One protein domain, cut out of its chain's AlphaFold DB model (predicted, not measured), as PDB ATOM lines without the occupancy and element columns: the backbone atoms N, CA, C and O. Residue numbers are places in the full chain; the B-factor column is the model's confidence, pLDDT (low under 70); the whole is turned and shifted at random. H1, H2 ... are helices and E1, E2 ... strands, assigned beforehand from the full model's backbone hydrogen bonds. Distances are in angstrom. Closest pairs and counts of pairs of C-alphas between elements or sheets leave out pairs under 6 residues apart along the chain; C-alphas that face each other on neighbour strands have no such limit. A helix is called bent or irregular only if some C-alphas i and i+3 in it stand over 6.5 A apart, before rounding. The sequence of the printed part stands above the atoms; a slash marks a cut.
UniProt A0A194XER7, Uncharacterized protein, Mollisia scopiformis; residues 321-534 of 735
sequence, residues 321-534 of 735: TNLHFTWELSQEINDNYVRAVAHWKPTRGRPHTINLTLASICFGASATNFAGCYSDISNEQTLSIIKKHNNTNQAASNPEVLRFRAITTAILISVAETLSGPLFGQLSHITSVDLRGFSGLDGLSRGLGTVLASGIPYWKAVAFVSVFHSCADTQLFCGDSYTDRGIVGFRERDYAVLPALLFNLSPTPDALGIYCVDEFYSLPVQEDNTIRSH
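This is residues 321 to 534 of the 735 residues of an uncharacterized protein of Mollisia scopiformis (UniProt A0A194XER7). A cluster of crossed helices, H1 to H4, fills one end of the long axis, and a small four-stranded sheet makes a wall at the other, with H5 between, over one face of the sheet. A long, bent hairpin, E1 and E2, packs on H3, H4 and H5 from one side, and its tip, residues 331 to 336, sticks out. The printed part has 214 residues, with eight named helices and seven named strands, in the order E1 E2 H1 H2 H3 E3 H4 H5 H6 H7 E4 E5 H8 E6 E7; the antiparallel sheet runs E6, E5, E4, E7. The class is mixed, helices and strands; the whole is compact, with a radius of gyration of the C-alphas of 17.6 A and spans of 53 by 36 by 35 A.

E1, residues 323 to 332, begins with C-alpha 323 at (105.159, -2.945, -82.108) and spans 24.7 A; E2, 335 to 344, spans 26.0 A. By its hydrogen bonds H1, 353 to 377, was assigned as one helix, but it is bent, with C-alphas 362 and 365 9.6 A apart: H1a is 353 to 362, and H1b, 365 to 377, is irregular, with C-alphas 365 and 368 7.7 A apart. H2 is 380 to 390; H3, 399 to 419, spans 30.2 A from (93.026, 21.392, -72.671). E3 is 429 to 431, H4 439 to 454 and 23.2 A long, H5 458 to 469, H6 474 to 478, H7 482 to 486, E4 487 to 492, E5 495 to 499, H8 509 to 512, E6 514 to 518, and E7 530 to 532, ending at (96.880, -17.382, -59.125).

In the hairpin E1 and E2, N 328 and O 339 are 2.9 A apart; E1 bends by 63 degrees at residue 327. The closest C-alphas of E2 and H5, Arg 339 and Tyr 458, are 5.1 A apart; those of E2 and H4, Ala 342 and Leu 452, 6.0 A. H1a touches H2 at a shallow tilt of 16 degrees, closest at C-alphas 358 and 383, 6.7 A. The hub, H3, touches H1b, H2, H4 and H5; with residues 413 to 419 alone it touches H5, closest at C-alphas 416 and 465, 5.1 A, at a steep tilt of 54 degrees. E3 pairs with no named strand; its C-alpha 429 is 4.6 A from C-alpha 469 of H5. H6 touches H5, closest at C-alphas 477 and 463, 5.1 A. H5 is on the sheet, two layers with a helix on one face, at a height over the sheet of 8.2 A, along the strands; H7 only grazes it. Across the sheet, N 531 and O 489 are 2.8 A apart, N 497 and O 490 2.8 A, and N 515 and O 498 2.8 A. H8 touches no helix; its C-alpha 512 is 6.1 A from C-alpha 327 of E1. Every O i to N i+4 pair is within hydrogen-bond range in H2, H3 and H6, against 5 of 6 in H1a, 1 of 9 in H1b with 6 of 10 O i to N i+3 pairs, 10 of 12 in H4, 7 of 8 in H5, and 0 of 1 in H7 with 0 of 2; H8 is too short for such a pair.

The two C-alphas farthest apart, Gln 381 and Leu 505, are 53.8 A from each other. The printed part has no cut; the link E6 to E7 is long. Mean pLDDT of the printed part is 86.3; residues 332 to 335, 348, 391 to 396, 479 to 483 and 522 are under 70.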
ATOM      1  N   THR A 321     101.348  -1.056 -86.182       93.06
ATOM      2  CA  THR A 321     102.274  -1.134 -87.314       93.06
ATOM      3  C   THR A 321     103.711  -1.376 -86.857       93.06
ATOM      4  O   THR A 321     104.461  -2.050 -87.572       93.06
ATOM      5  N   ASN A 322     104.105  -0.833 -85.701       94.00
ATOM      6  CA  ASN A 322     105.503  -0.753 -85.276       94.00
ATOM      7  C   ASN A 322     105.874  -1.671 -84.108       94.00
ATOM      8  O   ASN A 322     107.056  -1.968 -83.975       94.00
ATOM      9  N   LEU A 323     104.925  -2.122 -83.293       94.19
ATOM     10  CA  LEU A 323     105.159  -2.945 -82.108       94.19
ATOM     11  C   LEU A 323     104.533  -4.328 -82.288       94.19
ATOM     12  O   LEU A 323     103.364  -4.451 -82.643       94.19
ATOM     13  N   HIS A 324     105.301  -5.365 -81.978       93.38
ATOM     14  CA  HIS A 324     104.778  -6.705 -81.732       93.38
ATOM     15  C   HIS A 324     105.467  -7.319 -80.514       93.38
ATOM     16  O   HIS A 324     106.559  -6.893 -80.136       93.38
ATOM     17  N   PHE A 325     104.826  -8.311 -79.903       94.38
ATOM     18  CA  PHE A 325     105.364  -9.020 -78.749       94.38
ATOM     19  C   PHE A 325     105.654 -10.479 -79.087       94.38
ATOM     20  O   PHE A 325     104.864 -11.132 -79.765       94.38
ATOM     21  N   THR A 326     106.766 -10.994 -78.570       93.00
ATOM     22  CA  THR A 326     107.028 -12.436 -78.462       93.00
ATOM     23  C   THR A 326     107.118 -12.818 -76.993       93.00
ATOM     24  O   THR A 326     107.428 -11.983 -76.146       93.00
ATOM     25  N   TRP A 327     106.844 -14.077 -76.668       93.12
ATOM     26  CA  TRP A 327     106.936 -14.576 -75.299       93.12
ATOM     27  C   TRP A 327     108.185 -15.431 -75.134       93.12
ATOM     28  O   TRP A 327     108.390 -16.393 -75.868       93.12
ATOM     29  N   GLU A 328     109.019 -15.081 -74.161       90.50
ATOM     30  CA  GLU A 328     110.329 -15.696 -73.947       90.50
ATOM     31  C   GLU A 328     110.575 -15.968 -72.462       90.50
ATOM     32  O   GLU A 328     109.976 -15.343 -71.586       90.50
ATOM     33  N   LEU A 329     111.493 -16.888 -72.162       87.81
ATOM     34  CA  LEU A 329     111.950 -17.116 -70.793       87.81
ATOM     35  C   LEU A 329     113.081 -16.136 -70.438       87.81
ATOM     36  O   LEU A 329     114.147 -16.172 -71.053       87.81
ATOM     37  N   SER A 330     112.873 -15.323 -69.403       84.44
ATOM     38  CA  SER A 330     113.941 -14.588 -68.722       84.44
ATOM     39  C   SER A 330     114.758 -15.547 -67.856       84.44
ATOM     40  O   SER A 330     114.182 -16.312 -67.080       84.44
ATOM     41  N   GLN A 331     116.082 -15.514 -68.001       71.19
ATOM     42  CA  GLN A 331     117.036 -16.282 -67.198       71.19
ATOM     43  C   GLN A 331     117.824 -15.301 -66.325       71.19
ATOM     44  O   GLN A 331     118.898 -14.843 -66.712       71.19
ATOM     45  N   GLU A 332     117.256 -14.912 -65.184       67.81
ATOM     46  CA  GLU A 332     117.976 -14.135 -64.174       67.81
ATOM     47  C   GLU A 332     118.579 -15.081 -63.129       67.81
ATOM     48  O   GLU A 332     118.018 -16.134 -62.831       67.81
ATOM     49  N   ILE A 333     119.721 -14.693 -62.548       50.19
ATOM     50  CA  ILE A 333     120.582 -15.532 -61.683       50.19
ATOM     51  C   ILE A 333     119.805 -16.261 -60.570       50.19
ATOM     52  O   ILE A 333     120.173 -17.367 -60.185       50.19
ATOM     53  N   ASN A 334     118.711 -15.671 -60.079       49.72
ATOM     54  CA  ASN A 334     117.895 -16.230 -59.000       49.72
ATOM     55  C   ASN A 334     116.424 -16.443 -59.382       49.72
ATOM     56  O   ASN A 334     115.629 -16.802 -58.515       49.72
ATOM     57  N   ASP A 335     116.038 -16.203 -60.640       64.06
ATOM     58  CA  ASP A 335     114.629 -16.194 -61.009       64.06
ATOM     59  C   ASP A 335     114.363 -16.402 -62.504       64.06
ATOM     60  O   ASP A 335     114.766 -15.610 -63.354       64.06
ATOM     61  N   ASN A 336     113.617 -17.462 -62.816       76.44
ATOM     62  CA  ASN A 336     113.181 -17.758 -64.175       76.44
ATOM     63  C   ASN A 336     111.694 -17.448 -64.307       76.44
ATOM     64  O   ASN A 336     110.867 -18.044 -63.606       76.44
ATOM     65  N   TYR A 337     111.341 -16.585 -65.255       85.31
ATOM     66  CA  TYR A 337     109.954 -16.242 -65.548       85.31
ATOM     67  C   TYR A 337     109.722 -15.989 -67.032       85.31
ATOM     68  O   TYR A 337     110.632 -15.620 -67.770       85.31
ATOM     69  N   VAL A 338     108.483 -16.194 -67.479       90.94
ATOM     70  CA  VAL A 338     108.078 -15.863 -68.847       90.94
ATOM     71  C   VAL A 338     107.832 -14.358 -68.934       90.94
ATOM     72  O   VAL A 338     107.207 -13.778 -68.045       90.94
ATOM     73  N   ARG A 339     108.333 -13.722 -69.992       93.44
ATOM     74  CA  ARG A 339     108.159 -12.295 -70.271       93.44
ATOM     75  C   ARG A 339     107.754 -12.059 -71.723       93.44
ATOM     76  O   ARG A 339     108.191 -12.787 -72.610       93.44
ATOM     77  N   ALA A 340     106.966 -11.020 -71.955       95.38
ATOM     78  CA  ALA A 340     106.676 -10.497 -73.280       95.38
ATOM     79  C   ALA A 340     107.789  -9.531 -73.705       95.38
ATOM     80  O   ALA A 340     107.985  -8.480 -73.091       95.38
ATOM     81  N   VAL A 341     108.529  -9.881 -74.747       94.62
ATOM     82  CA  VAL A 341     109.594  -9.063 -75.327       94.62
ATOM     83  C   VAL A 341     109.006  -8.190 -76.426       94.62
ATOM     84  O   VAL A 341     108.353  -8.683 -77.344       94.62
ATOM     85  N   ALA A 342     109.215  -6.881 -76.304       94.12
ATOM     86  CA  ALA A 342     108.736  -5.895 -77.260       94.12
ATOM     87  C   ALA A 342     109.699  -5.779 -78.444       94.12
ATOM     88  O   ALA A 342     110.862  -5.404 -78.277       94.12
ATOM     89  N   HIS A 343     109.191  -6.011 -79.648       93.31
ATOM     90  CA  HIS A 343     109.940  -5.874 -80.889       93.31
ATOM     91  C   HIS A 343     109.422  -4.684 -81.685       93.31
ATOM     92  O   HIS A 343     108.281  -4.666 -82.161       93.31
ATOM     93  N   TRP A 344     110.292  -3.693 -81.844       91.81
ATOM     94  CA  TRP A 344     109.987  -2.456 -82.549       91.81
ATOM     95  C   TRP A 344     110.527  -2.490 -83.974       91.81
ATOM     96  O   TRP A 344     111.708  -2.766 -84.199       91.81
ATOM     97  N   LYS A 345     109.684  -2.153 -84.952       89.94
ATOM     98  CA  LYS A 345     110.160  -1.899 -86.311       89.94
ATOM     99  C   LYS A 345     111.048  -0.650 -86.312       89.94
ATOM    100  O   LYS A 345     110.673   0.356 -85.707       89.94
ATOM    101  N   PRO A 346     112.195  -0.671 -87.014       78.19
ATOM    102  CA  PRO A 346     113.049   0.502 -87.121       78.19
ATOM    103  C   PRO A 346     112.284   1.654 -87.776       78.19
ATOM    104  O   PRO A 346     111.882   1.567 -88.940       78.19
ATOM    105  N   THR A 347     112.096   2.751 -87.048       73.81
ATOM    106  CA  THR A 347     111.533   3.978 -87.611       73.81
ATOM    107  C   THR A 347     112.577   4.659 -88.499       73.81
ATOM    108  O   THR A 347     113.752   4.786 -88.147       73.81
ATOM    109  N   ARG A 348     112.176   5.067 -89.710       69.31
ATOM    110  CA  ARG A 348     113.072   5.767 -90.643       69.31
ATOM    111  C   ARG A 348     113.203   7.231 -90.220       69.31
ATOM    112  O   ARG A 348     112.276   8.009 -90.411       69.31
ATOM    113  N   GLY A 349     114.373   7.602 -89.703       71.81
ATOM    114  CA  GLY A 349     114.706   8.978 -89.315       71.81
ATOM    115  C   GLY A 349     114.648   9.216 -87.805       71.81
ATOM    116  O   GLY A 349     114.065   8.440 -87.053       71.81
ATOM    117  N   ARG A 350     115.299  10.290 -87.341       77.88
ATOM    118  CA  ARG A 350     115.249  10.682 -85.924       77.88
ATOM    119  C   ARG A 350     113.888  11.320 -85.618       77.88
ATOM    120  O   ARG A 350     113.485  12.204 -86.375       77.88
ATOM    121  N   PRO A 351     113.206  10.932 -84.522       82.31
ATOM    122  CA  PRO A 351     111.985  11.603 -84.093       82.31
ATOM    123  C   PRO A 351     112.228  13.095 -83.869       82.31
ATOM    124  O   PRO A 351     113.298  13.495 -83.406       82.31
ATOM    125  N   HIS A 352     111.224  13.916 -84.166       87.88
ATOM    126  CA  HIS A 352     111.284  15.348 -83.901       87.88
ATOM    127  C   HIS A 352     111.506  15.614 -82.399       87.88
ATOM    128  O   HIS A 352     110.900  14.961 -81.544       87.88
ATOM    129  N   THR A 353     112.378  16.573 -82.065       92.56
ATOM    130  CA  THR A 353     112.862  16.808 -80.690       92.56
ATOM    131  C   THR A 353     111.731  17.074 -79.696       92.56
ATOM    132  O   THR A 353     111.779  16.604 -78.558       92.56
ATOM    133  N   ILE A 354     110.684  17.793 -80.117       93.62
ATOM    134  CA  ILE A 354     109.526  18.083 -79.258       93.62
ATOM    135  C   ILE A 354     108.776  16.793 -78.916       93.62
ATOM    136  O   ILE A 354     108.486  16.554 -77.749       93.62
ATOM    137  N   ASN A 355     108.534  15.928 -79.899       93.50
ATOM    138  CA  ASN A 355     107.811  14.667 -79.729       93.50
ATOM    139  C   ASN A 355     108.565  13.736 -78.785       93.50
ATOM    140  O   ASN A 355     107.978  13.143 -77.884       93.50
ATOM    141  N   LEU A 356     109.885  13.656 -78.972       93.75
ATOM    142  CA  LEU A 356     110.762  12.902 -78.089       93.75
ATOM    143  C   LEU A 356     110.685  13.438 -76.656       93.75
ATOM    144  O   LEU A 356     110.589  12.659 -75.712       93.75
ATOM    145  N   THR A 357     110.676  14.763 -76.492       93.69
ATOM    146  CA  THR A 357     110.568  15.382 -75.168       93.69
ATOM    147  C   THR A 357     109.210  15.090 -74.526       93.69
ATOM    148  O   THR A 357     109.171  14.743 -73.350       93.69
ATOM    149  N   LEU A 358     108.108  15.161 -75.278       93.69
ATOM    150  CA  LEU A 358     106.771  14.807 -74.788       93.69
ATOM    151  C   LEU A 358     106.700  13.337 -74.360       93.69
ATOM    152  O   LEU A 358     106.277  13.046 -73.245       93.69
ATOM    153  N   ALA A 359     107.193  12.418 -75.191       94.00
ATOM    154  CA  ALA A 359     107.233  10.998 -74.854       94.00
ATOM    155  C   ALA A 359     108.125  10.704 -73.636       94.00
ATOM    156  O   ALA A 359     107.792   9.844 -72.819       94.00
ATOM    157  N   SER A 360     109.230  11.441 -73.467       92.81
ATOM    158  CA  SER A 360     110.158  11.255 -72.341       92.81
ATOM    159  C   SER A 360     109.551  11.576 -70.978       92.81
ATOM    160  O   SER A 360     110.011  11.036 -69.976       92.81
ATOM    161  N   ILE A 361     108.489  12.388 -70.942       90.56
ATOM    162  CA  ILE A 361     107.759  12.704 -69.711       90.56
ATOM    163  C   ILE A 361     107.081  11.452 -69.137       90.56
ATOM    164  O   ILE A 361     107.096  11.267 -67.924       90.56
ATOM    165  N   CYS A 362     106.530  10.591 -70.001       89.25
ATOM    166  CA  CYS A 362     105.742   9.424 -69.597       89.25
ATOM    167  C   CYS A 362     106.514   8.102 -69.667       89.25
ATOM    168  O   CYS A 362     106.292   7.235 -68.829       89.25
ATOM    169  N   PHE A 363     107.393   7.926 -70.659       91.00
ATOM    170  CA  PHE A 363     107.942   6.608 -71.017       91.00
ATOM    171  C   PHE A 363     109.453   6.463 -70.811       91.00
ATOM    172  O   PHE A 363     109.996   5.388 -71.068       91.00
ATOM    173  N   GLY A 364     110.143   7.517 -70.358       87.38
ATOM    174  CA  GLY A 364     111.564   7.473 -70.002       87.38
ATOM    175  C   GLY A 364     112.441   6.835 -71.086       87.38
ATOM    176  O   GLY A 364     112.578   7.378 -72.182       87.38
ATOM    177  N   ALA A 365     113.012   5.663 -70.789       83.56
ATOM    178  CA  ALA A 365     113.902   4.922 -71.688       83.56
ATOM    179  C   ALA A 365     113.243   4.497 -73.017       83.56
ATOM    180  O   ALA A 365     113.931   4.370 -74.025       83.56
ATOM    181  N   SER A 366     111.917   4.333 -73.043       88.75
ATOM    182  CA  SER A 366     111.165   3.928 -74.239       88.75
ATOM    183  C   SER A 366     110.634   5.113 -75.064       88.75
ATOM    184  O   SER A 366     109.873   4.925 -76.014       88.75
ATOM    185  N   ALA A 367     111.019   6.352 -74.732       91.44
ATOM    186  CA  ALA A 367     110.474   7.564 -75.347       91.44
ATOM    187  C   ALA A 367     110.647   7.630 -76.871       91.44
ATOM    188  O   ALA A 367     109.755   8.101 -77.573       91.44
ATOM    189  N   THR A 368     111.770   7.142 -77.401       90.94
ATOM    190  CA  THR A 368     112.038   7.129 -78.849       90.94
ATOM    191  C   THR A 368     111.009   6.319 -79.627       90.94
ATOM    192  O   THR A 368     110.669   6.689 -80.747       90.94
ATOM    193  N   ASN A 369     110.488   5.251 -79.023       91.50
ATOM    194  CA  ASN A 369     109.554   4.331 -79.665       91.50
ATOM    195  C   ASN A 369     108.151   4.945 -79.755       91.50
ATOM    196  O   ASN A 369     107.472   4.816 -80.774       91.50
ATOM    197  N   PHE A 370     107.759   5.694 -78.720       93.62
ATOM    198  CA  PHE A 370     106.449   6.342 -78.608       93.62
ATOM    199  C   PHE A 370     106.400   7.777 -79.138       93.62
ATOM    200  O   PHE A 370     105.316   8.336 -79.267       93.62
ATOM    201  N   ALA A 371     107.543   8.387 -79.468       93.88
ATOM    202  CA  ALA A 371     107.600   9.772 -79.936       93.88
ATOM    203  C   ALA A 371     106.656  10.034 -81.125       93.88
ATOM    204  O   ALA A 371     105.984  11.063 -81.157       93.88
ATOM    205  N   GLY A 372     106.539   9.096 -82.069       92.00
ATOM    206  CA  GLY A 372     105.645   9.239 -83.224       92.00
ATOM    207  C   GLY A 372     104.177   9.495 -82.858       92.00
ATOM    208  O   GLY A 372     103.511  10.259 -83.556       92.00
ATOM    209  N   CYS A 373     103.703   8.966 -81.726       95.31
ATOM    210  CA  CYS A 373     102.322   9.113 -81.253       95.31
ATOM    211  C   CYS A 373     101.949  10.546 -80.839       95.31
ATOM    212  O   CYS A 373     100.771  10.870 -80.760       95.31
ATOM    213  N   TYR A 374     102.932  11.410 -80.571       95.44
ATOM    214  CA  TYR A 374     102.700  12.787 -80.113       95.44
ATOM    215  C   TYR A 374     102.789  13.833 -81.231       95.44
ATOM    216  O   TYR A 374     102.756  15.032 -80.952       95.44
ATOM    217  N   SER A 375     102.918  13.404 -82.489       92.00
ATOM    218  CA  SER A 375     103.146  14.302 -83.631       92.00
ATOM    219  C   SER A 375     102.024  15.328 -83.826       92.00
ATOM    220  O   SER A 375     102.299  16.480 -84.142       92.00
ATOM    221  N   ASP A 376     100.775  14.956 -83.540       89.94
ATOM    222  CA  ASP A 376      99.613  15.835 -83.742       89.94
ATOM    223  C   ASP A 376      99.493  16.950 -82.685       89.94
ATOM    224  O   ASP A 376      98.720  17.894 -82.853       89.94
ATOM    225  N   ILE A 377     100.266  16.868 -81.595       91.44
ATOM    226  CA  ILE A 377     100.301  17.878 -80.526       91.44
ATOM    227  C   ILE A 377     101.688  18.508 -80.342       91.44
ATOM    228  O   ILE A 377     101.916  19.259 -79.391       91.44
ATOM    229  N   SER A 378     102.645  18.202 -81.219       89.62
ATOM    230  CA  SER A 378     104.033  18.609 -81.035       89.62
ATOM    231  C   SER A 378     104.283  20.061 -81.450       89.62
ATOM    232  O   SER A 378     104.559  20.350 -82.611       89.62
ATOM    233  N   ASN A 379     104.244  20.979 -80.486       92.06
ATOM    234  CA  ASN A 379     104.698  22.363 -80.645       92.06
ATOM    235  C   ASN A 379     105.308  22.899 -79.329       92.06
ATOM    236  O   ASN A 379     105.139  22.303 -78.260       92.06
ATOM    237  N   GLU A 380     106.055  24.008 -79.401       90.19
ATOM    238  CA  GLU A 380     106.778  24.565 -78.245       90.19
ATOM    239  C   GLU A 380     105.843  25.036 -77.124       90.19
ATOM    240  O   GLU A 380     106.141  24.841 -75.941       90.19
ATOM    241  N   GLN A 381     104.685  25.595 -77.484       90.31
ATOM    242  CA  GLN A 381     103.679  26.057 -76.532       90.31
ATOM    243  C   GLN A 381     103.134  24.883 -75.706       90.31
ATOM    244  O   GLN A 381     103.223  24.913 -74.479       90.31
ATOM    245  N   THR A 382     102.665  23.817 -76.355       89.06
ATOM    246  CA  THR A 382     102.178  22.594 -75.708       89.06
ATOM    247  C   THR A 382     103.246  21.979 -74.803       89.06
ATOM    248  O   THR A 382     102.965  21.657 -73.648       89.06
ATOM    249  N   LEU A 383     104.498  21.896 -75.267       90.69
ATOM    250  CA  LEU A 383     105.603  21.378 -74.457       90.69
ATOM    251  C   LEU A 383     105.845  22.213 -73.190       90.69
ATOM    252  O   LEU A 383     106.055  21.653 -72.112       90.69
ATOM    253  N   SER A 384     105.819  23.543 -73.308       89.31
ATOM    254  CA  SER A 384     106.018  24.450 -72.172       89.31
ATOM    255  C   SER A 384     104.920  24.293 -71.111       89.31
ATOM    256  O   SER A 384     105.218  24.224 -69.915       89.31
ATOM    257  N   ILE A 385     103.665  24.149 -71.549       88.88
ATOM    258  CA  ILE A 385     102.494  23.976 -70.685       88.88
ATOM    259  C   ILE A 385     102.568  22.636 -69.946       88.88
ATOM    260  O   ILE A 385     102.439  22.599 -68.721       88.88
ATOM    261  N   ILE A 386     102.848  21.543 -70.664       88.69
ATOM    262  CA  ILE A 386     102.927  20.202 -70.073       88.69
ATOM    263  C   ILE A 386     104.062  20.134 -69.047       88.69
ATOM    264  O   ILE A 386     103.842  19.657 -67.935       88.69
ATOM    265  N   LYS A 387     105.252  20.672 -69.356       85.94
ATOM    266  CA  LYS A 387     106.372  20.724 -68.397       85.94
ATOM    267  C   LYS A 387     106.013  21.486 -67.122       85.94
ATOM    268  O   LYS A 387     106.374  21.051 -66.031       85.94
ATOM    269  N   LYS A 388     105.295  22.605 -67.249       82.31
ATOM    270  CA  LYS A 388     104.856  23.408 -66.103       82.31
ATOM    271  C   LYS A 388     103.860  22.647 -65.223       82.31
ATOM    272  O   LYS A 388     103.994  22.685 -64.005       82.31
ATOM    273  N   HIS A 389     102.890  21.950 -65.820       77.00
ATOM    274  CA  HIS A 389     101.856  21.228 -65.072       77.00
ATOM    275  C   HIS A 389     102.303  19.881 -64.506       77.00
ATOM    276  O   HIS A 389     101.843  19.504 -63.426       77.00
ATOM    277  N   ASN A 390     103.234  19.188 -65.166       70.31
ATOM    278  CA  ASN A 390     103.765  17.918 -64.674       70.31
ATOM    279  C   ASN A 390     104.441  18.055 -63.297       70.31
ATOM    280  O   ASN A 390     104.384  17.153 -62.473       70.31
ATOM    281  N   ASN A 391     105.020  19.224 -63.012       61.41
ATOM    282  CA  ASN A 391     105.693  19.493 -61.742       61.41
ATOM    283  C   ASN A 391     104.733  19.828 -60.587       61.41
ATOM    284  O   ASN A 391     105.172  19.908 -59.444       61.41
ATOM    285  N   THR A 392     103.448  20.071 -60.864       57.25
ATOM    286  CA  THR A 392     102.529  20.649 -59.871       57.25
ATOM    287  C   THR A 392     101.549  19.667 -59.232       57.25
ATOM    288  O   THR A 392     100.875  20.071 -58.295       57.25
ATOM    289  N   ASN A 393     101.437  18.408 -59.685       54.19
ATOM    290  CA  ASN A 393     100.443  17.413 -59.210       54.19
ATOM    291  C   ASN A 393      98.974  17.902 -59.139       54.19
ATOM    292  O   ASN A 393      98.103  17.183 -58.655       54.19
ATOM    293  N   GLN A 394      98.675  19.104 -59.635       58.56
ATOM    294  CA  GLN A 394      97.344  19.691 -59.631       58.56
ATOM    295  C   GLN A 394      96.464  19.001 -60.676       58.56
ATOM    296  O   GLN A 394      96.942  18.562 -61.730       58.56
ATOM    297  N   ALA A 395      95.164  18.931 -60.381       60.59
ATOM    298  CA  ALA A 395      94.165  18.525 -61.358       60.59
ATOM    299  C   ALA A 395      94.280  19.435 -62.589       60.59
ATOM    300  O   ALA A 395      94.230  20.661 -62.475       60.59
ATOM    301  N   ALA A 396      94.508  18.841 -63.760       62.56
ATOM    302  CA  ALA A 396      94.740  19.616 -64.971       62.56
ATOM    303  C   ALA A 396      93.405  20.107 -65.528       62.56
ATOM    304  O   ALA A 396      92.592  19.295 -65.943       62.56
ATOM    305  N   SER A 397      93.200  21.423 -65.579       71.06
ATOM    306  CA  SER A 397      92.079  22.049 -66.297       71.06
ATOM    307  C   SER A 397      92.452  22.512 -67.708       71.06
ATOM    308  O   SER A 397      91.583  22.884 -68.493       71.06
ATOM    309  N   ASN A 398      93.746  22.496 -68.038       83.69
ATOM    310  CA  ASN A 398      94.258  22.956 -69.321       83.69
ATOM    311  C   ASN A 398      93.998  21.914 -70.447       83.69
ATOM    312  O   ASN A 398      94.414  20.758 -70.297       83.69
ATOM    313  N   PRO A 399      93.377  22.307 -71.579       84.44
ATOM    314  CA  PRO A 399      93.026  21.392 -72.671       84.44
ATOM    315  C   PRO A 399      94.215  20.661 -73.303       84.44
ATOM    316  O   PRO A 399      94.092  19.490 -73.662       84.44
ATOM    317  N   GLU A 400      95.378  21.305 -73.426       88.19
ATOM    318  CA  GLU A 400      96.578  20.692 -73.999       88.19
ATOM    319  C   GLU A 400      97.144  19.584 -73.101       88.19
ATOM    320  O   GLU A 400      97.555  18.533 -73.599       88.19
ATOM    321  N   VAL A 401      97.124  19.773 -71.777       88.88
ATOM    322  CA  VAL A 401      97.531  18.730 -70.817       88.88
ATOM    323  C   VAL A 401      96.556  17.561 -70.826       88.88
ATOM    324  O   VAL A 401      96.977  16.405 -70.788       88.88
ATOM    325  N   LEU A 402      95.262  17.850 -70.915       87.62
ATOM    326  CA  LEU A 402      94.216  16.839 -71.021       87.62
ATOM    327  C   LEU A 402      94.354  16.006 -72.302       87.62
ATOM    328  O   LEU A 402      94.368  14.777 -72.229       87.62
ATOM    329  N   ARG A 403      94.574  16.651 -73.456       91.44
ATOM    330  CA  ARG A 403      94.844  15.953 -74.722       91.44
ATOM    331  C   ARG A 403      96.113  15.106 -74.647       91.44
ATOM    332  O   ARG A 403      96.108  13.969 -75.104       91.44
ATOM    333  N   PHE A 404      97.181  15.612 -74.023       93.06
ATOM    334  CA  PHE A 404      98.407  14.840 -73.792       93.06
ATOM    335  C   PHE A 404      98.148  13.573 -72.964       93.06
ATOM    336  O   PHE A 404      98.578  12.492 -73.362       93.06
ATOM    337  N   ARG A 405      97.404  13.674 -71.854       91.56
ATOM    338  CA  ARG A 405      97.032  12.514 -71.023       91.56
ATOM    339  C   ARG A 405      96.143  11.523 -71.775       91.56
ATOM    340  O   ARG A 405      96.331  10.314 -71.635       91.56
ATOM    341  N   ALA A 406      95.220  12.019 -72.596       93.12
ATOM    342  CA  ALA A 406      94.371  11.184 -73.437       93.12
ATOM    343  C   ALA A 406      95.192  10.419 -74.491       93.12
ATOM    344  O   ALA A 406      95.018   9.210 -74.620       93.12
ATOM    345  N   ILE A 407      96.156  11.072 -75.156       96.19
ATOM    346  CA  ILE A 407      97.098  10.413 -76.080       96.19
ATOM    347  C   ILE A 407      97.937   9.364 -75.344       96.19
ATOM    348  O   ILE A 407      98.064   8.240 -75.822       96.19
ATOM    349  N   THR A 408      98.468   9.676 -74.158       96.06
ATOM    350  CA  THR A 408      99.207   8.693 -73.349       96.06
ATOM    351  C   THR A 408      98.336   7.480 -73.018       96.06
ATOM    352  O   THR A 408      98.783   6.349 -73.167       96.06
ATOM    353  N   THR A 409      97.074   7.684 -72.645       96.00
ATOM    354  CA  THR A 409      96.138   6.586 -72.350       96.00
ATOM    355  C   THR A 409      95.805   5.773 -73.603       96.00
ATOM    356  O   THR A 409      95.798   4.547 -73.552       96.00
ATOM    357  N   ALA A 410      95.625   6.431 -74.753       97.50
ATOM    358  CA  ALA A 410      95.460   5.773 -76.047       97.50
ATOM    359  C   ALA A 410      96.668   4.892 -76.410       97.50
ATOM    360  O   ALA A 410      96.482   3.791 -76.933       97.50
ATOM    361  N   ILE A 411      97.895   5.331 -76.091       97.88
ATOM    362  CA  ILE A 411      99.108   4.516 -76.254       97.88
ATOM    363  C   ILE A 411      99.011   3.267 -75.376       97.88
ATOM    364  O   ILE A 411      99.224   2.168 -75.879       97.88
ATOM    365  N   LEU A 412      98.658   3.414 -74.095       97.12
ATOM    366  CA  LEU A 412      98.558   2.285 -73.165       97.12
ATOM    367  C   LEU A 412      97.504   1.257 -73.608       97.12
ATOM    368  O   LEU A 412      97.811   0.068 -73.646       97.12
ATOM    369  N   ILE A 413      96.311   1.704 -74.024       97.38
ATOM    370  CA  ILE A 413      95.253   0.830 -74.566       97.38
ATOM    371  C   ILE A 413      95.744   0.100 -75.824       97.38
ATOM    372  O   ILE A 413      95.530  -1.101 -75.970       97.38
ATOM    373  N   SER A 414      96.445   0.801 -76.719       97.19
ATOM    374  CA  SER A 414      96.973   0.204 -77.955       97.19
ATOM    375  C   SER A 414      98.080  -0.819 -77.680       97.19
ATOM    376  O   SER A 414      98.162  -1.842 -78.355       97.19
ATOM    377  N   VAL A 415      98.922  -0.583 -76.669       96.81
ATOM    378  CA  VAL A 415      99.913  -1.572 -76.220       96.81
ATOM    379  C   VAL A 415      99.213  -2.783 -75.600       96.81
ATOM    380  O   VAL A 415      99.580  -3.916 -75.916       96.81
ATOM    381  N   ALA A 416      98.181  -2.571 -74.775       96.75
ATOM    382  CA  ALA A 416      97.392  -3.654 -74.190       96.75
ATOM    383  C   ALA A 416      96.743  -4.524 -75.277       96.75
ATOM    384  O   ALA A 416      96.802  -5.749 -75.187       96.75
ATOM    385  N   GLU A 417      96.228  -3.915 -76.347       95.81
ATOM    386  CA  GLU A 417      95.717  -4.637 -77.516       95.81
ATOM    387  C   GLU A 417      96.790  -5.534 -78.144       95.81
ATOM    388  O   GLU A 417      96.562  -6.730 -78.315       95.81
ATOM    389  N   THR A 418      97.980  -4.995 -78.433       94.38
ATOM    390  CA  THR A 418      99.068  -5.789 -79.036       94.38
ATOM    391  C   THR A 418      99.567  -6.925 -78.140       94.38
ATOM    392  O   THR A 418     100.106  -7.905 -78.647       94.38
ATOM    393  N   LEU A 419      99.378  -6.818 -76.821       94.19
ATOM    394  CA  LEU A 419      99.785  -7.829 -75.845       94.19
ATOM    395  C   LEU A 419      98.741  -8.950 -75.666       94.19
ATOM    396  O   LEU A 419      99.102 -10.060 -75.282       94.19
ATOM    397  N   SER A 420      97.465  -8.666 -75.957       88.62
ATOM    398  CA  SER A 420      96.298  -9.508 -75.619       88.62
ATOM    399  C   SER A 420      95.774 -10.390 -76.756       88.62
ATOM    400  O   SER A 420      94.765 -11.082 -76.597       88.62
ATOM    401  N   GLY A 421      96.433 -10.350 -77.916       78.00
ATOM    402  CA  GLY A 421      96.055 -11.112 -79.105       78.00
ATOM    403  C   GLY A 421      95.001 -10.432 -79.999       78.00
ATOM    404  O   GLY A 421      94.510  -9.342 -79.705       78.00
ATOM    405  N   PRO A 422      94.632 -11.068 -81.128       75.94
ATOM    406  CA  PRO A 422      93.931 -10.415 -82.241       75.94
ATOM    407  C   PRO A 422      92.454 -10.076 -81.980       75.94
ATOM    408  O   PRO A 422      91.879  -9.258 -82.698       75.94
ATOM    409  N   LEU A 423      91.820 -10.690 -80.977       85.44
ATOM    410  CA  LEU A 423      90.397 -10.478 -80.684       85.44
ATOM    411  C   LEU A 423      90.136  -9.261 -79.791       85.44
ATOM    412  O   LEU A 423      89.003  -8.795 -79.736       85.44
ATOM    413  N   PHE A 424      91.161  -8.705 -79.135       90.69
ATOM    414  CA  PHE A 424      91.000  -7.647 -78.132       90.69
ATOM    415  C   PHE A 424      90.198  -6.438 -78.640       90.69
ATOM    416  O   PHE A 424      89.281  -5.971 -77.968       90.69
ATOM    417  N   GLY A 425      90.479  -5.970 -79.861       88.25
ATOM    418  CA  GLY A 425      89.780  -4.829 -80.462       88.25
ATOM    419  C   GLY A 425      88.296  -5.065 -80.783       88.25
ATOM    420  O   GLY A 425      87.592  -4.108 -81.096       88.25
ATOM    421  N   GLN A 426      87.819  -6.313 -80.725       90.19
ATOM    422  CA  GLN A 426      86.426  -6.697 -80.999       90.19
ATOM    423  C   GLN A 426      85.594  -6.861 -79.717       90.19
ATOM    424  O   GLN A 426      84.371  -6.970 -79.793       90.19
ATOM    425  N   LEU A 427      86.246  -6.888 -78.552       91.38
ATOM    426  CA  LEU A 427      85.602  -7.130 -77.263       91.38
ATOM    427  C   LEU A 427      84.991  -5.859 -76.664       91.38
ATOM    428  O   LEU A 427      85.257  -4.727 -77.086       91.38
ATOM    429  N   SER A 428      84.163  -6.074 -75.644       90.69
ATOM    430  CA  SER A 428      83.757  -5.037 -74.693       90.69
ATOM    431  C   SER A 428      84.837  -4.867 -73.623       90.69
ATOM    432  O   SER A 428      85.456  -5.849 -73.215       90.69
ATOM    433  N   HIS A 429      85.029  -3.645 -73.128       92.44
ATOM    434  CA  HIS A 429      86.055  -3.332 -72.131       92.44
ATOM    435  C   HIS A 429      85.505  -2.487 -70.988       92.44
ATOM    436  O   HIS A 429      84.571  -1.703 -71.184       92.44
ATOM    437  N   ILE A 430      86.130  -2.609 -69.815       90.38
ATOM    438  CA  ILE A 430      85.874  -1.750 -68.655       90.38
ATOM    439  C   ILE A 430      87.158  -1.175 -68.064       90.38
ATOM    440  O   ILE A 430      88.183  -1.851 -67.966       90.38
ATOM    441  N   THR A 431      87.090   0.080 -67.618       89.75
ATOM    442  CA  THR A 431      88.197   0.750 -66.928       89.75
ATOM    443  C   THR A 431      87.705   1.766 -65.896       89.75
ATOM    444  O   THR A 431      86.617   2.323 -66.030       89.75
ATOM    445  N   SER A 432      88.522   2.029 -64.878       82.38
ATOM    446  CA  SER A 432      88.300   3.053 -63.842       82.38
ATOM    447  C   SER A 432      89.428   4.092 -63.780       82.38
ATOM    448  O   SER A 432      89.507   4.865 -62.824       82.38
ATOM    449  N   VAL A 433      90.314   4.121 -64.786       85.25
ATOM    450  CA  VAL A 433      91.464   5.042 -64.839       85.25
ATOM    451  C   VAL A 433      91.002   6.498 -64.759       85.25
ATOM    452  O   VAL A 433      90.188   6.936 -65.558       85.25
ATOM    453  N   ASP A 434      91.555   7.283 -63.838       79.38
ATOM    454  CA  ASP A 434      91.226   8.707 -63.692       79.38
ATOM    455  C   ASP A 434      92.250   9.593 -64.421       79.38
ATOM    456  O   ASP A 434      93.443   9.543 -64.116       79.38
ATOM    457  N   LEU A 435      91.793  10.437 -65.360       81.19
ATOM    458  CA  LEU A 435      92.657  11.359 -66.113       81.19
ATOM    459  C   LEU A 435      92.766  12.758 -65.486       81.19
ATOM    460  O   LEU A 435      93.549  13.586 -65.969       81.19
ATOM    461  N   ARG A 436      92.034  13.044 -64.398       75.25
ATOM    462  CA  ARG A 436      92.151  14.303 -63.636       75.25
ATOM    463  C   ARG A 436      93.471  14.376 -62.883       75.25
ATOM    464  O   ARG A 436      94.118  15.428 -62.856       75.25
ATOM    465  N   GLY A 437      93.882  13.253 -62.300       73.94
ATOM    466  CA  GLY A 437      95.197  13.064 -61.702       73.94
ATOM    467  C   GLY A 437      96.223  12.611 -62.739       73.94
ATOM    468  O   GLY A 437      95.874  12.025 -63.758       73.94
ATOM    469  N   PHE A 438      97.504  12.891 -62.490       76.38
ATOM    470  CA  PHE A 438      98.585  12.302 -63.289       76.38
ATOM    471  C   PHE A 438      99.226  11.088 -62.612       76.38
ATOM    472  O   PHE A 438      99.824  10.284 -63.304       76.38
ATOM    473  N   SER A 439      99.076  10.905 -61.295       75.38
ATOM    474  CA  SER A 439      99.805   9.881 -60.530       75.38
ATOM    475  C   SER A 439      99.570   8.447 -61.020       75.38
ATOM    476  O   SER A 439     100.534   7.721 -61.240       75.38
ATOM    477  N   GLY A 440      98.312   8.047 -61.230       78.62
ATOM    478  CA  GLY A 440      97.982   6.709 -61.736       78.62
ATOM    479  C   GLY A 440      98.478   6.490 -63.168       78.62
ATOM    480  O   GLY A 440      99.102   5.473 -63.465       78.62
ATOM    481  N   LEU A 441      98.270   7.478 -64.044       86.50
ATOM    482  CA  LEU A 441      98.719   7.423 -65.437       86.50
ATOM    483  C   LEU A 441     100.251   7.415 -65.558       86.50
ATOM    484  O   LEU A 441     100.783   6.657 -66.361       86.50
ATOM    485  N   ASP A 442     100.946   8.224 -64.757       86.38
ATOM    486  CA  ASP A 442     102.410   8.298 -64.702       86.38
ATOM    487  C   ASP A 442     103.006   6.982 -64.198       86.38
ATOM    488  O   ASP A 442     103.940   6.464 -64.807       86.38
ATOM    489  N   GLY A 443     102.423   6.394 -63.146       87.31
ATOM    490  CA  GLY A 443     102.806   5.073 -62.648       87.31
ATOM    491  C   GLY A 443     102.694   3.999 -63.732       87.31
ATOM    492  O   GLY A 443     103.664   3.287 -63.999       87.31
ATOM    493  N   LEU A 444     101.552   3.944 -64.429       90.12
ATOM    494  CA  LEU A 444     101.337   3.017 -65.543       90.12
ATOM    495  C   LEU A 444     102.321   3.261 -66.696       90.12
ATOM    496  O   LEU A 444     102.961   2.321 -67.170       90.12
ATOM    497  N   SER A 445     102.467   4.507 -67.160       92.12
ATOM    498  CA  SER A 445     103.286   4.815 -68.335       92.12
ATOM    499  C   SER A 445     104.781   4.643 -68.070       92.12
ATOM    500  O   SER A 445     105.489   4.092 -68.916       92.12
ATOM    501  N   ARG A 446     105.269   5.049 -66.891       89.19
ATOM    502  CA  ARG A 446     106.678   4.875 -66.505       89.19
ATOM    503  C   ARG A 446     106.996   3.430 -66.183       89.19
ATOM    504  O   ARG A 446     108.057   2.950 -66.583       89.19
ATOM    505  N   GLY A 447     106.083   2.741 -65.497       89.00
ATOM    506  CA  GLY A 447     106.183   1.309 -65.249       89.00
ATOM    507  C   GLY A 447     106.349   0.561 -66.567       89.00
ATOM    508  O   GLY A 447     107.354  -0.121 -66.756       89.00
ATOM    509  N   LEU A 448     105.446   0.802 -67.526       92.25
ATOM    510  CA  LEU A 448     105.515   0.230 -68.870       92.25
ATOM    511  C   LEU A 448     106.817   0.610 -69.588       92.25
ATOM    512  O   LEU A 448     107.510  -0.261 -70.105       92.25
ATOM    513  N   GLY A 449     107.184   1.894 -69.589       89.12
ATOM    514  CA  GLY A 449     108.405   2.384 -70.234       89.12
ATOM    515  C   GLY A 449     109.687   1.737 -69.697       89.12
ATOM    516  O   GLY A 449     110.633   1.551 -70.465       89.12
ATOM    517  N   THR A 450     109.695   1.356 -68.416       87.50
ATOM    518  CA  THR A 450     110.801   0.656 -67.747       87.50
ATOM    519  C   THR A 450     110.859  -0.812 -68.159       87.50
ATOM    520  O   THR A 450     111.918  -1.294 -68.554       87.50
ATOM    521  N   VAL A 451     109.725  -1.520 -68.117       88.38
ATOM    522  CA  VAL A 451     109.695  -2.961 -68.414       88.38
ATOM    523  C   VAL A 451     109.762  -3.275 -69.907       88.38
ATOM    524  O   VAL A 451     110.221  -4.347 -70.275       88.38
ATOM    525  N   LEU A 452     109.374  -2.358 -70.797       89.00
ATOM    526  CA  LEU A 452     109.450  -2.587 -72.246       89.00
ATOM    527  C   LEU A 452     110.880  -2.817 -72.743       89.00
ATOM    528  O   LEU A 452     111.070  -3.560 -73.702       89.00
ATOM    529  N   ALA A 453     111.878  -2.211 -72.095       82.12
ATOM    530  CA  ALA A 453     113.278  -2.370 -72.477       82.12
ATOM    531  C   ALA A 453     113.834  -3.760 -72.117       82.12
ATOM    532  O   ALA A 453     114.646  -4.308 -72.858       82.12
ATOM    533  N   SER A 454     113.397  -4.335 -70.992       83.12
ATOM    534  CA  SER A 454     113.837  -5.650 -70.502       83.12
ATOM    535  C   SER A 454     112.842  -6.779 -70.786       83.12
ATOM    536  O   SER A 454     113.121  -7.932 -70.468       83.12
ATOM    537  N   GLY A 455     111.682  -6.470 -71.361       90.31
ATOM    538  CA  GLY A 455     110.533  -7.362 -71.485       90.31
ATOM    539  C   GLY A 455     109.619  -7.337 -70.252       90.31
ATOM    540  O   GLY A 455     110.070  -7.214 -69.113       90.31
ATOM    541  N   ILE A 456     108.313  -7.457 -70.499       93.12
ATOM    542  CA  ILE A 456     107.246  -7.362 -69.498       93.12
ATOM    543  C   ILE A 456     107.022  -8.742 -68.870       93.12
ATOM    544  O   ILE A 456     106.594  -9.647 -69.586       93.12
ATOM    545  N   PRO A 457     107.255  -8.944 -67.563       92.81
ATOM    546  CA  PRO A 457     106.954 -10.221 -66.920       92.81
ATOM    547  C   PRO A 457     105.484 -10.624 -67.088       92.81
ATOM    548  O   PRO A 457     104.605  -9.763 -67.068       92.81
ATOM    549  N   TYR A 458     105.199 -11.923 -67.205       93.62
ATOM    550  CA  TYR A 458     103.853 -12.430 -67.500       93.62
ATOM    551  C   TYR A 458     102.779 -11.914 -66.527       93.62
ATOM    552  O   TYR A 458     101.736 -11.432 -66.960       93.62
ATOM    553  N   TRP A 459     103.041 -11.923 -65.217       92.50
ATOM    554  CA  TRP A 459     102.085 -11.401 -64.229       92.50
ATOM    555  C   TRP A 459     101.835  -9.894 -64.383       92.50
ATOM    556  O   TRP A 459     100.703  -9.439 -64.233       92.50
ATOM    557  N   LYS A 460     102.869  -9.116 -64.742       93.62
ATOM    558  CA  LYS A 460     102.729  -7.684 -65.040       93.62
ATOM    559  C   LYS A 460     101.969  -7.457 -66.340       93.62
ATOM    560  O   LYS A 460     101.191  -6.515 -66.412       93.62
ATOM    561  N   ALA A 461     102.149  -8.314 -67.344       95.62
ATOM    562  CA  ALA A 461     101.370  -8.267 -68.577       95.62
ATOM    563  C   ALA A 461      99.876  -8.495 -68.297       95.62
ATOM    564  O   ALA A 461      99.048  -7.706 -68.749       95.62
ATOM    565  N   VAL A 462      99.539  -9.504 -67.481       95.88
ATOM    566  CA  VAL A 462      98.162  -9.739 -67.014       95.88
ATOM    567  C   VAL A 462      97.626  -8.507 -66.288       95.88
ATOM    568  O   VAL A 462      96.571  -8.001 -66.663       95.88
ATOM    569  N   ALA A 463      98.353  -7.985 -65.292       94.56
ATOM    570  CA  ALA A 463      97.931  -6.811 -64.529       94.56
ATOM    571  C   ALA A 463      97.702  -5.584 -65.428       94.56
ATOM    572  O   ALA A 463      96.660  -4.941 -65.334       94.56
ATOM    573  N   PHE A 464      98.636  -5.300 -66.341       95.62
ATOM    574  CA  PHE A 464      98.563  -4.175 -67.273       95.62
ATOM    575  C   PHE A 464      97.321  -4.236 -68.163       95.62
ATOM    576  O   PHE A 464      96.578  -3.263 -68.261       95.62
ATOM    577  N   VAL A 465      97.070  -5.387 -68.790       96.81
ATOM    578  CA  VAL A 465      95.900  -5.573 -69.658       96.81
ATOM    579  C   VAL A 465      94.604  -5.492 -68.857       96.81
ATOM    580  O   VAL A 465      93.629  -4.891 -69.308       96.81
ATOM    581  N   SER A 466      94.608  -6.026 -67.637       95.81
ATOM    582  CA  SER A 466      93.434  -6.038 -66.764       95.81
ATOM    583  C   SER A 466      92.974  -4.633 -66.363       95.81
ATOM    584  O   SER A 466      91.782  -4.437 -66.143       95.81
ATOM    585  N   VAL A 467      93.862  -3.631 -66.323       94.31
ATOM    586  CA  VAL A 467      93.489  -2.220 -66.073       94.31
ATOM    587  C   VAL A 467      92.544  -1.680 -67.156       94.31
ATOM    588  O   VAL A 467      91.646  -0.882 -66.871       94.31
ATOM    589  N   PHE A 468      92.739  -2.116 -68.403       94.81
ATOM    590  CA  PHE A 468      92.002  -1.609 -69.562       94.81
ATOM    591  C   PHE A 468      90.875  -2.527 -70.027       94.81
ATOM    592  O   PHE A 468      89.950  -2.026 -70.662       94.81
ATOM    593  N   HIS A 469      90.935  -3.825 -69.726       95.25
ATOM    594  CA  HIS A 469      89.906  -4.788 -70.120       95.25
ATOM    595  C   HIS A 469      88.909  -5.096 -68.999       95.25
ATOM    596  O   HIS A 469      87.712  -5.192 -69.256       95.25
ATOM    597  N   SER A 470      89.396  -5.231 -67.764       92.94
ATOM    598  CA  SER A 470      88.646  -5.768 -66.623       92.94
ATOM    599  C   SER A 470      88.750  -4.887 -65.372       92.94
ATOM    600  O   SER A 470      88.596  -5.382 -64.259       92.94
ATOM    601  N   CYS A 471      89.017  -3.585 -65.537       89.62
ATOM    602  CA  CYS A 471      88.980  -2.588 -64.465       89.62
ATOM    603  C   CYS A 471      89.858  -2.918 -63.231       89.62
ATOM    604  O   CYS A 471      89.497  -2.595 -62.096       89.62
ATOM    605  N   ALA A 472      91.015  -3.558 -63.425       90.31
ATOM    606  CA  ALA A 472      91.959  -3.793 -62.331       90.31
ATOM    607  C   ALA A 472      92.532  -2.477 -61.780       90.31
ATOM    608  O   ALA A 472      92.710  -1.505 -62.520       90.31
ATOM    609  N   ASP A 473      92.876  -2.461 -60.489       85.56
ATOM    610  CA  ASP A 473      93.569  -1.323 -59.882       85.56
ATOM    611  C   ASP A 473      94.935  -1.116 -60.555       85.56
ATOM    612  O   ASP A 473      95.738  -2.042 -60.688       85.56
ATOM    613  N   THR A 474      95.221   0.124 -60.945       84.81
ATOM    614  CA  THR A 474      96.515   0.548 -61.497       84.81
ATOM    615  C   THR A 474      97.710   0.172 -60.611       84.81
ATOM    616  O   THR A 474      98.802  -0.090 -61.125       84.81
ATOM    617  N   GLN A 475      97.510   0.082 -59.292       84.12
ATOM    618  CA  GLN A 475      98.531  -0.343 -58.337       84.12
ATOM    619  C   GLN A 475      98.959  -1.797 -58.541       84.12
ATOM    620  O   GLN A 475     100.113  -2.112 -58.272       84.12
ATOM    621  N   LEU A 476      98.092  -2.664 -59.077       84.00
ATOM    622  CA  LEU A 476      98.431  -4.063 -59.351       84.00
ATOM    623  C   LEU A 476      99.573  -4.187 -60.373       84.00
ATOM    624  O   LEU A 476     100.373  -5.111 -60.301       84.00
ATOM    625  N   PHE A 477      99.667  -3.245 -61.315       84.94
ATOM    626  CA  PHE A 477     100.772  -3.190 -62.273       84.94
ATOM    627  C   PHE A 477     102.000  -2.452 -61.724       84.94
ATOM    628  O   PHE A 477     103.137  -2.819 -62.029       84.94
ATOM    629  N   CYS A 478     101.769  -1.390 -60.946       78.81
ATOM    630  CA  CYS A 478     102.833  -0.535 -60.421       78.81
ATOM    631  C   CYS A 478     103.553  -1.149 -59.209       78.81
ATOM    632  O   CYS A 478     104.674  -0.750 -58.898       78.81
ATOM    633  N   GLY A 479     102.910  -2.086 -58.510       69.00
ATOM    634  CA  GLY A 479     103.485  -2.825 -57.398       69.00
ATOM    635  C   GLY A 479     104.533  -3.842 -57.850       69.00
ATOM    636  O   GLY A 479     104.446  -4.428 -58.927       69.00
ATOM    637  N   ASP A 480     105.524  -4.068 -56.992       63.41
ATOM    638  CA  ASP A 480     106.505  -5.141 -57.135       63.41
ATOM    639  C   ASP A 480     106.514  -5.980 -55.856       63.41
ATOM    640  O   ASP A 480     107.407  -5.867 -55.016       63.41
ATOM    641  N   SER A 481     105.481  -6.812 -55.677       65.12
ATOM    642  CA  SER A 481     105.491  -7.839 -54.636       65.12
ATOM    643  C   SER A 481     105.903  -9.189 -55.213       65.12
ATOM    644  O   SER A 481     105.409  -9.637 -56.247       65.12
ATOM    645  N   TYR A 482     106.767  -9.904 -54.489       57.03
ATOM    646  CA  TYR A 482     107.167 -11.270 -54.841       57.03
ATOM    647  C   TYR A 482     105.957 -12.220 -54.935       57.03
ATOM    648  O   TYR A 482     105.960 -13.170 -55.714       57.03
ATOM    649  N   THR A 483     104.885 -11.938 -54.184       61.88
ATOM    650  CA  THR A 483     103.637 -12.718 -54.207       61.88
ATOM    651  C   THR A 483     102.911 -12.676 -55.549       61.88
ATOM    652  O   THR A 483     102.085 -13.551 -55.825       61.88
ATOM    653  N   ASP A 484     103.190 -11.676 -56.381       74.06
ATOM    654  CA  ASP A 484     102.427 -11.391 -57.599       74.06
ATOM    655  C   ASP A 484     102.873 -12.244 -58.785       74.06
ATOM    656  O   ASP A 484     102.142 -12.392 -59.757       74.06
ATOM    657  N   ARG A 485     104.007 -12.936 -58.657       76.75
ATOM    658  CA  ARG A 485     104.531 -13.877 -59.660       76.75
ATOM    659  C   ARG A 485     103.624 -15.075 -59.913       76.75
ATOM    660  O   ARG A 485     103.638 -15.657 -60.994       76.75
ATOM    661  N   GLY A 486     102.790 -15.414 -58.933       84.44
ATOM    662  CA  GLY A 486     101.761 -16.435 -59.084       84.44
ATOM    663  C   GLY A 486     100.571 -15.991 -59.937       84.44
ATOM    664  O   GLY A 486      99.754 -16.841 -60.270       84.44
ATOM    665  N   ILE A 487     100.417 -14.705 -60.275       91.50
ATOM    666  CA  ILE A 487      99.272 -14.222 -61.059       91.50
ATOM    667  C   ILE A 487      99.382 -14.754 -62.489       91.50
ATOM    668  O   ILE A 487     100.309 -14.430 -63.230       91.50
ATOM    669  N   VAL A 488      98.395 -15.559 -62.873       92.94
ATOM    670  CA  VAL A 488      98.270 -16.123 -64.221       92.94
ATOM    671  C   VAL A 488      97.067 -15.572 -64.982       92.94
ATOM    672  O   VAL A 488      97.008 -15.708 -66.200       92.94
ATOM    673  N   GLY A 489      96.128 -14.929 -64.288       94.88
ATOM    674  CA  GLY A 489      94.968 -14.287 -64.891       94.88
ATOM    675  C   GLY A 489      94.288 -13.305 -63.941       94.88
ATOM    676  O   GLY A 489      94.711 -13.127 -62.798       94.88
ATOM    677  N   PHE A 490      93.214 -12.688 -64.411       94.56
ATOM    678  CA  PHE A 490      92.379 -11.748 -63.670       94.56
ATOM    679  C   PHE A 490      90.942 -11.863 -64.177       94.56
ATOM    680  O   PHE A 490      90.738 -12.058 -65.376       94.56
ATOM    681  N   ARG A 491      89.944 -11.742 -63.300       91.25
ATOM    682  CA  ARG A 491      88.537 -11.712 -63.722       91.25
ATOM    683  C   ARG A 491      87.717 -10.782 -62.846       91.25
ATOM    684  O   ARG A 491      87.556 -11.042 -61.660       91.25
ATOM    685  N   GLU A 492      87.104  -9.789 -63.471       87.12
ATOM    686  CA  GLU A 492      86.059  -8.968 -62.870       87.12
ATOM    687  C   GLU A 492      84.775  -9.196 -63.666       87.12
ATOM    688  O   GLU A 492      84.665  -8.795 -64.823       87.12
ATOM    689  N   ARG A 493      83.802  -9.865 -63.036       85.12
ATOM    690  CA  ARG A 493      82.501 -10.190 -63.639       85.12
ATOM    691  C   ARG A 493      82.628 -10.995 -64.948       85.12
ATOM    692  O   ARG A 493      83.245 -12.066 -64.898       85.12
ATOM    693  N   ASP A 494      82.041 -10.533 -66.061       87.62
ATOM    694  CA  ASP A 494      82.161 -11.148 -67.395       87.62
ATOM    695  C   ASP A 494      83.517 -10.861 -68.072       87.62
ATOM    696  O   ASP A 494      83.852 -11.518 -69.051       87.62
ATOM    697  N   TYR A 495      84.320  -9.919 -67.568       91.50
ATOM    698  CA  TYR A 495      85.586  -9.516 -68.186       91.50
ATOM    699  C   TYR A 495      86.749 -10.288 -67.569       91.50
ATOM    700  O   TYR A 495      87.010 -10.184 -66.364       91.50
ATOM    701  N   ALA A 496      87.485 -11.048 -68.379       92.44
ATOM    702  CA  ALA A 496      88.620 -11.823 -67.895       92.44
ATOM    703  C   ALA A 496      89.847 -11.730 -68.803       92.44
ATOM    704  O   ALA A 496      89.749 -11.747 -70.026       92.44
ATOM    705  N   VAL A 497      91.020 -11.713 -68.171       95.38
ATOM    706  CA  VAL A 497      92.330 -11.898 -68.797       95.38
ATOM    707  C   VAL A 497      92.857 -13.253 -68.341       95.38
ATOM    708  O   VAL A 497      93.149 -13.446 -67.161       95.38
ATOM    709  N   LEU A 498      92.950 -14.215 -69.255       93.19
ATOM    710  CA  LEU A 498      93.287 -15.610 -68.963       93.19
ATOM    711  C   LEU A 498      94.497 -16.076 -69.792       93.19
ATOM    712  O   LEU A 498      94.725 -15.548 -70.880       93.19
ATOM    713  N   PRO A 499      95.264 -17.084 -69.338       92.75
ATOM    714  CA  PRO A 499      96.314 -17.681 -70.158       92.75
ATOM    715  C   PRO A 499      95.763 -18.267 -71.455       92.75
ATOM    716  O   PRO A 499      94.806 -19.044 -71.424       92.75
ATOM    717  N   ALA A 500      96.421 -17.977 -72.578       91.31
ATOM    718  CA  ALA A 500      96.065 -18.539 -73.882       91.31
ATOM    719  C   ALA A 500      96.098 -20.080 -73.865       91.31
ATOM    720  O   ALA A 500      95.233 -20.730 -74.455       91.31
ATOM    721  N   LEU A 501      97.026 -20.663 -73.091       89.50
ATOM    722  CA  LEU A 501      97.122 -22.104 -72.838       89.50
ATOM    723  C   LEU A 501      95.788 -22.745 -72.420       89.50
ATOM    724  O   LEU A 501      95.538 -23.895 -72.769       89.50
ATOM    725  N   LEU A 502      94.929 -22.038 -71.678       85.62
ATOM    726  CA  LEU A 502      93.673 -22.612 -71.187       85.62
ATOM    727  C   LEU A 502      92.646 -22.830 -72.305       85.62
ATOM    728  O   LEU A 502      91.821 -23.729 -72.201       85.62
ATOM    729  N   PHE A 503      92.699 -22.060 -73.389       81.94
ATOM    730  CA  PHE A 503      91.730 -22.169 -74.486       81.94
ATOM    731  C   PHE A 503      92.068 -23.292 -75.462       81.94
ATOM    732  O   PHE A 503      91.181 -23.867 -76.091       81.94
ATOM    733  N   ASN A 504      93.355 -23.601 -75.576       75.06
ATOM    734  CA  ASN A 504      93.878 -24.647 -76.430       75.06
ATOM    735  C   ASN A 504      95.086 -25.256 -75.709       75.06
ATOM    736  O   ASN A 504      96.178 -24.693 -75.792       75.06
ATOM    737  N   LEU A 505      94.877 -26.367 -74.978       80.75
ATOM    738  CA  LEU A 505      95.890 -27.101 -74.189       80.75
ATOM    739  C   LEU A 505      96.931 -27.786 -75.093       80.75
ATOM    740  O   LEU A 505      97.148 -29.001 -75.051       80.75
ATOM    741  N   SER A 506      97.578 -26.978 -75.920       84.94
ATOM    742  CA  SER A 506      98.509 -27.374 -76.952       84.94
ATOM    743  C   SER A 506      99.838 -26.659 -76.745       84.94
ATOM    744  O   SER A 506      99.856 -25.449 -76.516       84.94
ATOM    745  N   PRO A 507     100.969 -27.376 -76.841       88.06
ATOM    746  CA  PRO A 507     102.287 -26.821 -76.572       88.06
ATOM    747  C   PRO A 507     102.787 -26.020 -77.790       88.06
ATOM    748  O   PRO A 507     103.690 -26.445 -78.506       88.06
ATOM    749  N   THR A 508     102.173 -24.862 -78.036       89.00
ATOM    750  CA  THR A 508     102.512 -23.918 -79.118       89.00
ATOM    751  C   THR A 508     103.093 -22.616 -78.551       89.00
ATOM    752  O   THR A 508     102.828 -22.312 -77.386       89.00
ATOM    753  N   PRO A 509     103.861 -21.828 -79.331       88.31
ATOM    754  CA  PRO A 509     104.354 -20.525 -78.873       88.31
ATOM    755  C   PRO A 509     103.233 -19.585 -78.406       88.31
ATOM    756  O   PRO A 509     103.377 -18.926 -77.378       88.31
ATOM    757  N   ASP A 510     102.085 -19.599 -79.089       87.06
ATOM    758  CA  ASP A 510     100.916 -18.778 -78.740       87.06
ATOM    759  C   ASP A 510     100.330 -19.128 -77.365       87.06
ATOM    760  O   ASP A 510      99.758 -18.267 -76.698       87.06
ATOM    761  N   ALA A 511     100.520 -20.365 -76.888       89.31
ATOM    762  CA  ALA A 511     100.061 -20.789 -75.567       89.31
ATOM    763  C   ALA A 511     100.766 -20.045 -74.418       89.31
ATOM    764  O   ALA A 511     100.256 -20.045 -73.297       89.31
ATOM    765  N   LEU A 512     101.913 -19.402 -74.682       92.75
ATOM    766  CA  LEU A 512     102.611 -18.558 -73.710       92.75
ATOM    767  C   LEU A 512     101.943 -17.198 -73.483       92.75
ATOM    768  O   LEU A 512     102.330 -16.497 -72.549       92.75
ATOM    769  N   GLY A 513     100.997 -16.813 -74.340       92.88
ATOM    770  CA  GLY A 513     100.336 -15.517 -74.286       92.88
ATOM    771  C   GLY A 513      99.146 -15.439 -73.335       92.88
ATOM    772  O   GLY A 513      98.837 -16.361 -72.578       92.88
ATOM    773  N   ILE A 514      98.450 -14.307 -73.421       94.62
ATOM    774  CA  ILE A 514      97.218 -13.999 -72.689       94.62
ATOM    775  C   ILE A 514      96.081 -13.758 -73.681       94.62
ATOM    776  O   ILE A 514      96.306 -13.177 -74.739       94.62
ATOM    777  N   TYR A 515      94.867 -14.167 -73.322       91.62
ATOM    778  CA  TYR A 515      93.632 -13.866 -74.044       91.62
ATOM    779  C   TYR A 515      92.656 -13.114 -73.150       91.62
ATOM    780  O   TYR A 515      92.527 -13.393 -71.957       91.62
ATOM    781  N   CYS A 516      91.955 -12.168 -73.764       93.88
ATOM    782  CA  CYS A 516      90.838 -11.451 -73.164       93.88
ATOM    783  C   CYS A 516      89.514 -12.088 -73.594       93.88
ATOM    784  O   CYS A 516      89.388 -12.531 -74.737       93.88
ATOM    785  N   VAL A 517      88.540 -12.124 -72.687       89.69
ATOM    786  CA  VAL A 517      87.202 -12.681 -72.922       89.69
ATOM    787  C   VAL A 517      86.142 -11.858 -72.197       89.69
ATOM    788  O   VAL A 517      86.366 -11.406 -71.078       89.69
ATOM    789  N   ASP A 518      84.976 -11.709 -72.829       88.75
ATOM    790  CA  ASP A 518      83.782 -11.056 -72.275       88.75
ATOM    791  C   ASP A 518      82.684 -12.085 -71.934       88.75
ATOM    792  O   ASP A 518      81.501 -11.927 -72.264       88.75
ATOM    793  N   GLU A 519      83.104 -13.183 -71.299       84.31
ATOM    794  CA  GLU A 519      82.267 -14.300 -70.871       84.31
ATOM    795  C   GLU A 519      82.544 -14.690 -69.417       84.31
ATOM    796  O   GLU A 519      83.691 -14.743 -68.963       84.31
ATOM    797  N   PHE A 520      81.487 -15.068 -68.692       81.12
ATOM    798  CA  PHE A 520      81.633 -15.587 -67.340       81.12
ATOM    799  C   PHE A 520      82.293 -16.975 -67.330       81.12
ATOM    800  O   PHE A 520      81.655 -18.006 -67.590       81.12
ATOM    801  N   TYR A 521      83.568 -17.003 -66.946       75.75
ATOM    802  CA  TYR A 521      84.304 -18.229 -66.656       75.75
ATOM    803  C   TYR A 521      84.275 -18.569 -65.170       75.75
ATOM    804  O   TYR A 521      84.648 -17.778 -64.302       75.75
ATOM    805  N   SER A 522      83.895 -19.812 -64.887       67.94
ATOM    806  CA  SER A 522      83.785 -20.357 -63.536       67.94
ATOM    807  C   SER A 522      85.157 -20.774 -62.976       67.94
ATOM    808  O   SER A 522      85.403 -21.955 -62.717       67.94
ATOM    809  N   LEU A 523      86.065 -19.809 -62.807       72.75
ATOM    810  CA  LEU A 523      87.415 -20.018 -62.275       72.75
ATOM    811  C   LEU A 523      87.562 -19.449 -60.853       72.75
ATOM    812  O   LEU A 523      87.033 -18.370 -60.573       72.75
ATOM    813  N   PRO A 524      88.301 -20.131 -59.954       72.25
ATOM    814  CA  PRO A 524      88.647 -19.576 -58.650       72.25
ATOM    815  C   PRO A 524      89.480 -18.295 -58.796       72.25
ATOM    816  O   PRO A 524      90.512 -18.298 -59.467       72.25
ATOM    817  N   VAL A 525      89.045 -17.220 -58.139       78.88
ATOM    818  CA  VAL A 525      89.768 -15.941 -58.053       78.88
ATOM    819  C   VAL A 525      90.149 -15.661 -56.597       78.88
ATOM    820  O   VAL A 525      89.633 -16.289 -55.679       78.88
ATOM    821  N   GLN A 526      91.090 -14.762 -56.360       83.38
ATOM    822  CA  GLN A 526      91.422 -14.256 -55.029       83.38
ATOM    823  C   GLN A 526      90.514 -13.064 -54.675       83.38
ATOM    824  O   GLN A 526      89.712 -12.606 -55.489       83.38
ATOM    825  N   GLU A 527      90.643 -12.534 -53.458       79.31
ATOM    826  CA  GLU A 527      89.902 -11.338 -53.026       79.31
ATOM    827  C   GLU A 527      90.216 -10.096 -53.867       79.31
ATOM    828  O   GLU A 527      89.365  -9.231 -54.005       79.31
ATOM    829  N   ASP A 528      91.392 -10.021 -54.484       83.44
ATOM    830  CA  ASP A 528      91.800  -8.954 -55.408       83.44
ATOM    831  C   ASP A 528      91.411  -9.248 -56.873       83.44
ATOM    832  O   ASP A 528      91.883  -8.570 -57.783       83.44
ATOM    833  N   ASN A 529      90.573 -10.268 -57.110       87.25
ATOM    834  CA  ASN A 529      90.144 -10.763 -58.424       87.25
ATOM    835  C   ASN A 529      91.249 -11.398 -59.289       87.25
ATOM    836  O   ASN A 529      90.994 -11.808 -60.427       87.25
ATOM    837  N   THR A 530      92.463 -11.557 -58.753       91.50
ATOM    838  CA  THR A 530      93.530 -12.271 -59.453       91.50
ATOM    839  C   THR A 530      93.285 -13.776 -59.461       91.50
ATOM    840  O   THR A 530      92.815 -14.373 -58.493       91.50
ATOM    841  N   ILE A 531      93.653 -14.423 -60.558       90.38
ATOM    842  CA  ILE A 531      93.731 -15.876 -60.668       90.38
ATOM    843  C   ILE A 531      95.196 -16.235 -60.490       90.38
ATOM    844  O   ILE A 531      96.050 -15.779 -61.256       90.38
ATOM    845  N   ARG A 532      95.499 -17.042 -59.470       89.31
ATOM    846  CA  ARG A 532      96.880 -17.382 -59.125       89.31
ATOM    847  C   ARG A 532      97.161 -18.869 -59.310       89.31
ATOM    848  O   ARG A 532      96.363 -19.712 -58.911       89.31
ATOM    849  N   SER A 533      98.317 -19.183 -59.878       87.31
ATOM    850  CA  SER A 533      98.904 -20.520 -59.940       87.31
ATOM    851  C   SER A 533     100.016 -20.636 -58.902       87.31
ATOM    852  O   SER A 533     100.732 -19.673 -58.630       87.31
ATOM    853  N   HIS A 534     100.172 -21.824 -58.326       74.25
ATOM    854  CA  HIS A 534     101.308 -22.115 -57.458       74.25
ATOM    855  C   HIS A 534     102.602 -22.230 -58.288       74.25
ATOM    856  O   HIS A 534     102.572 -22.787 -59.388       74.25
TER     857      HIS A 534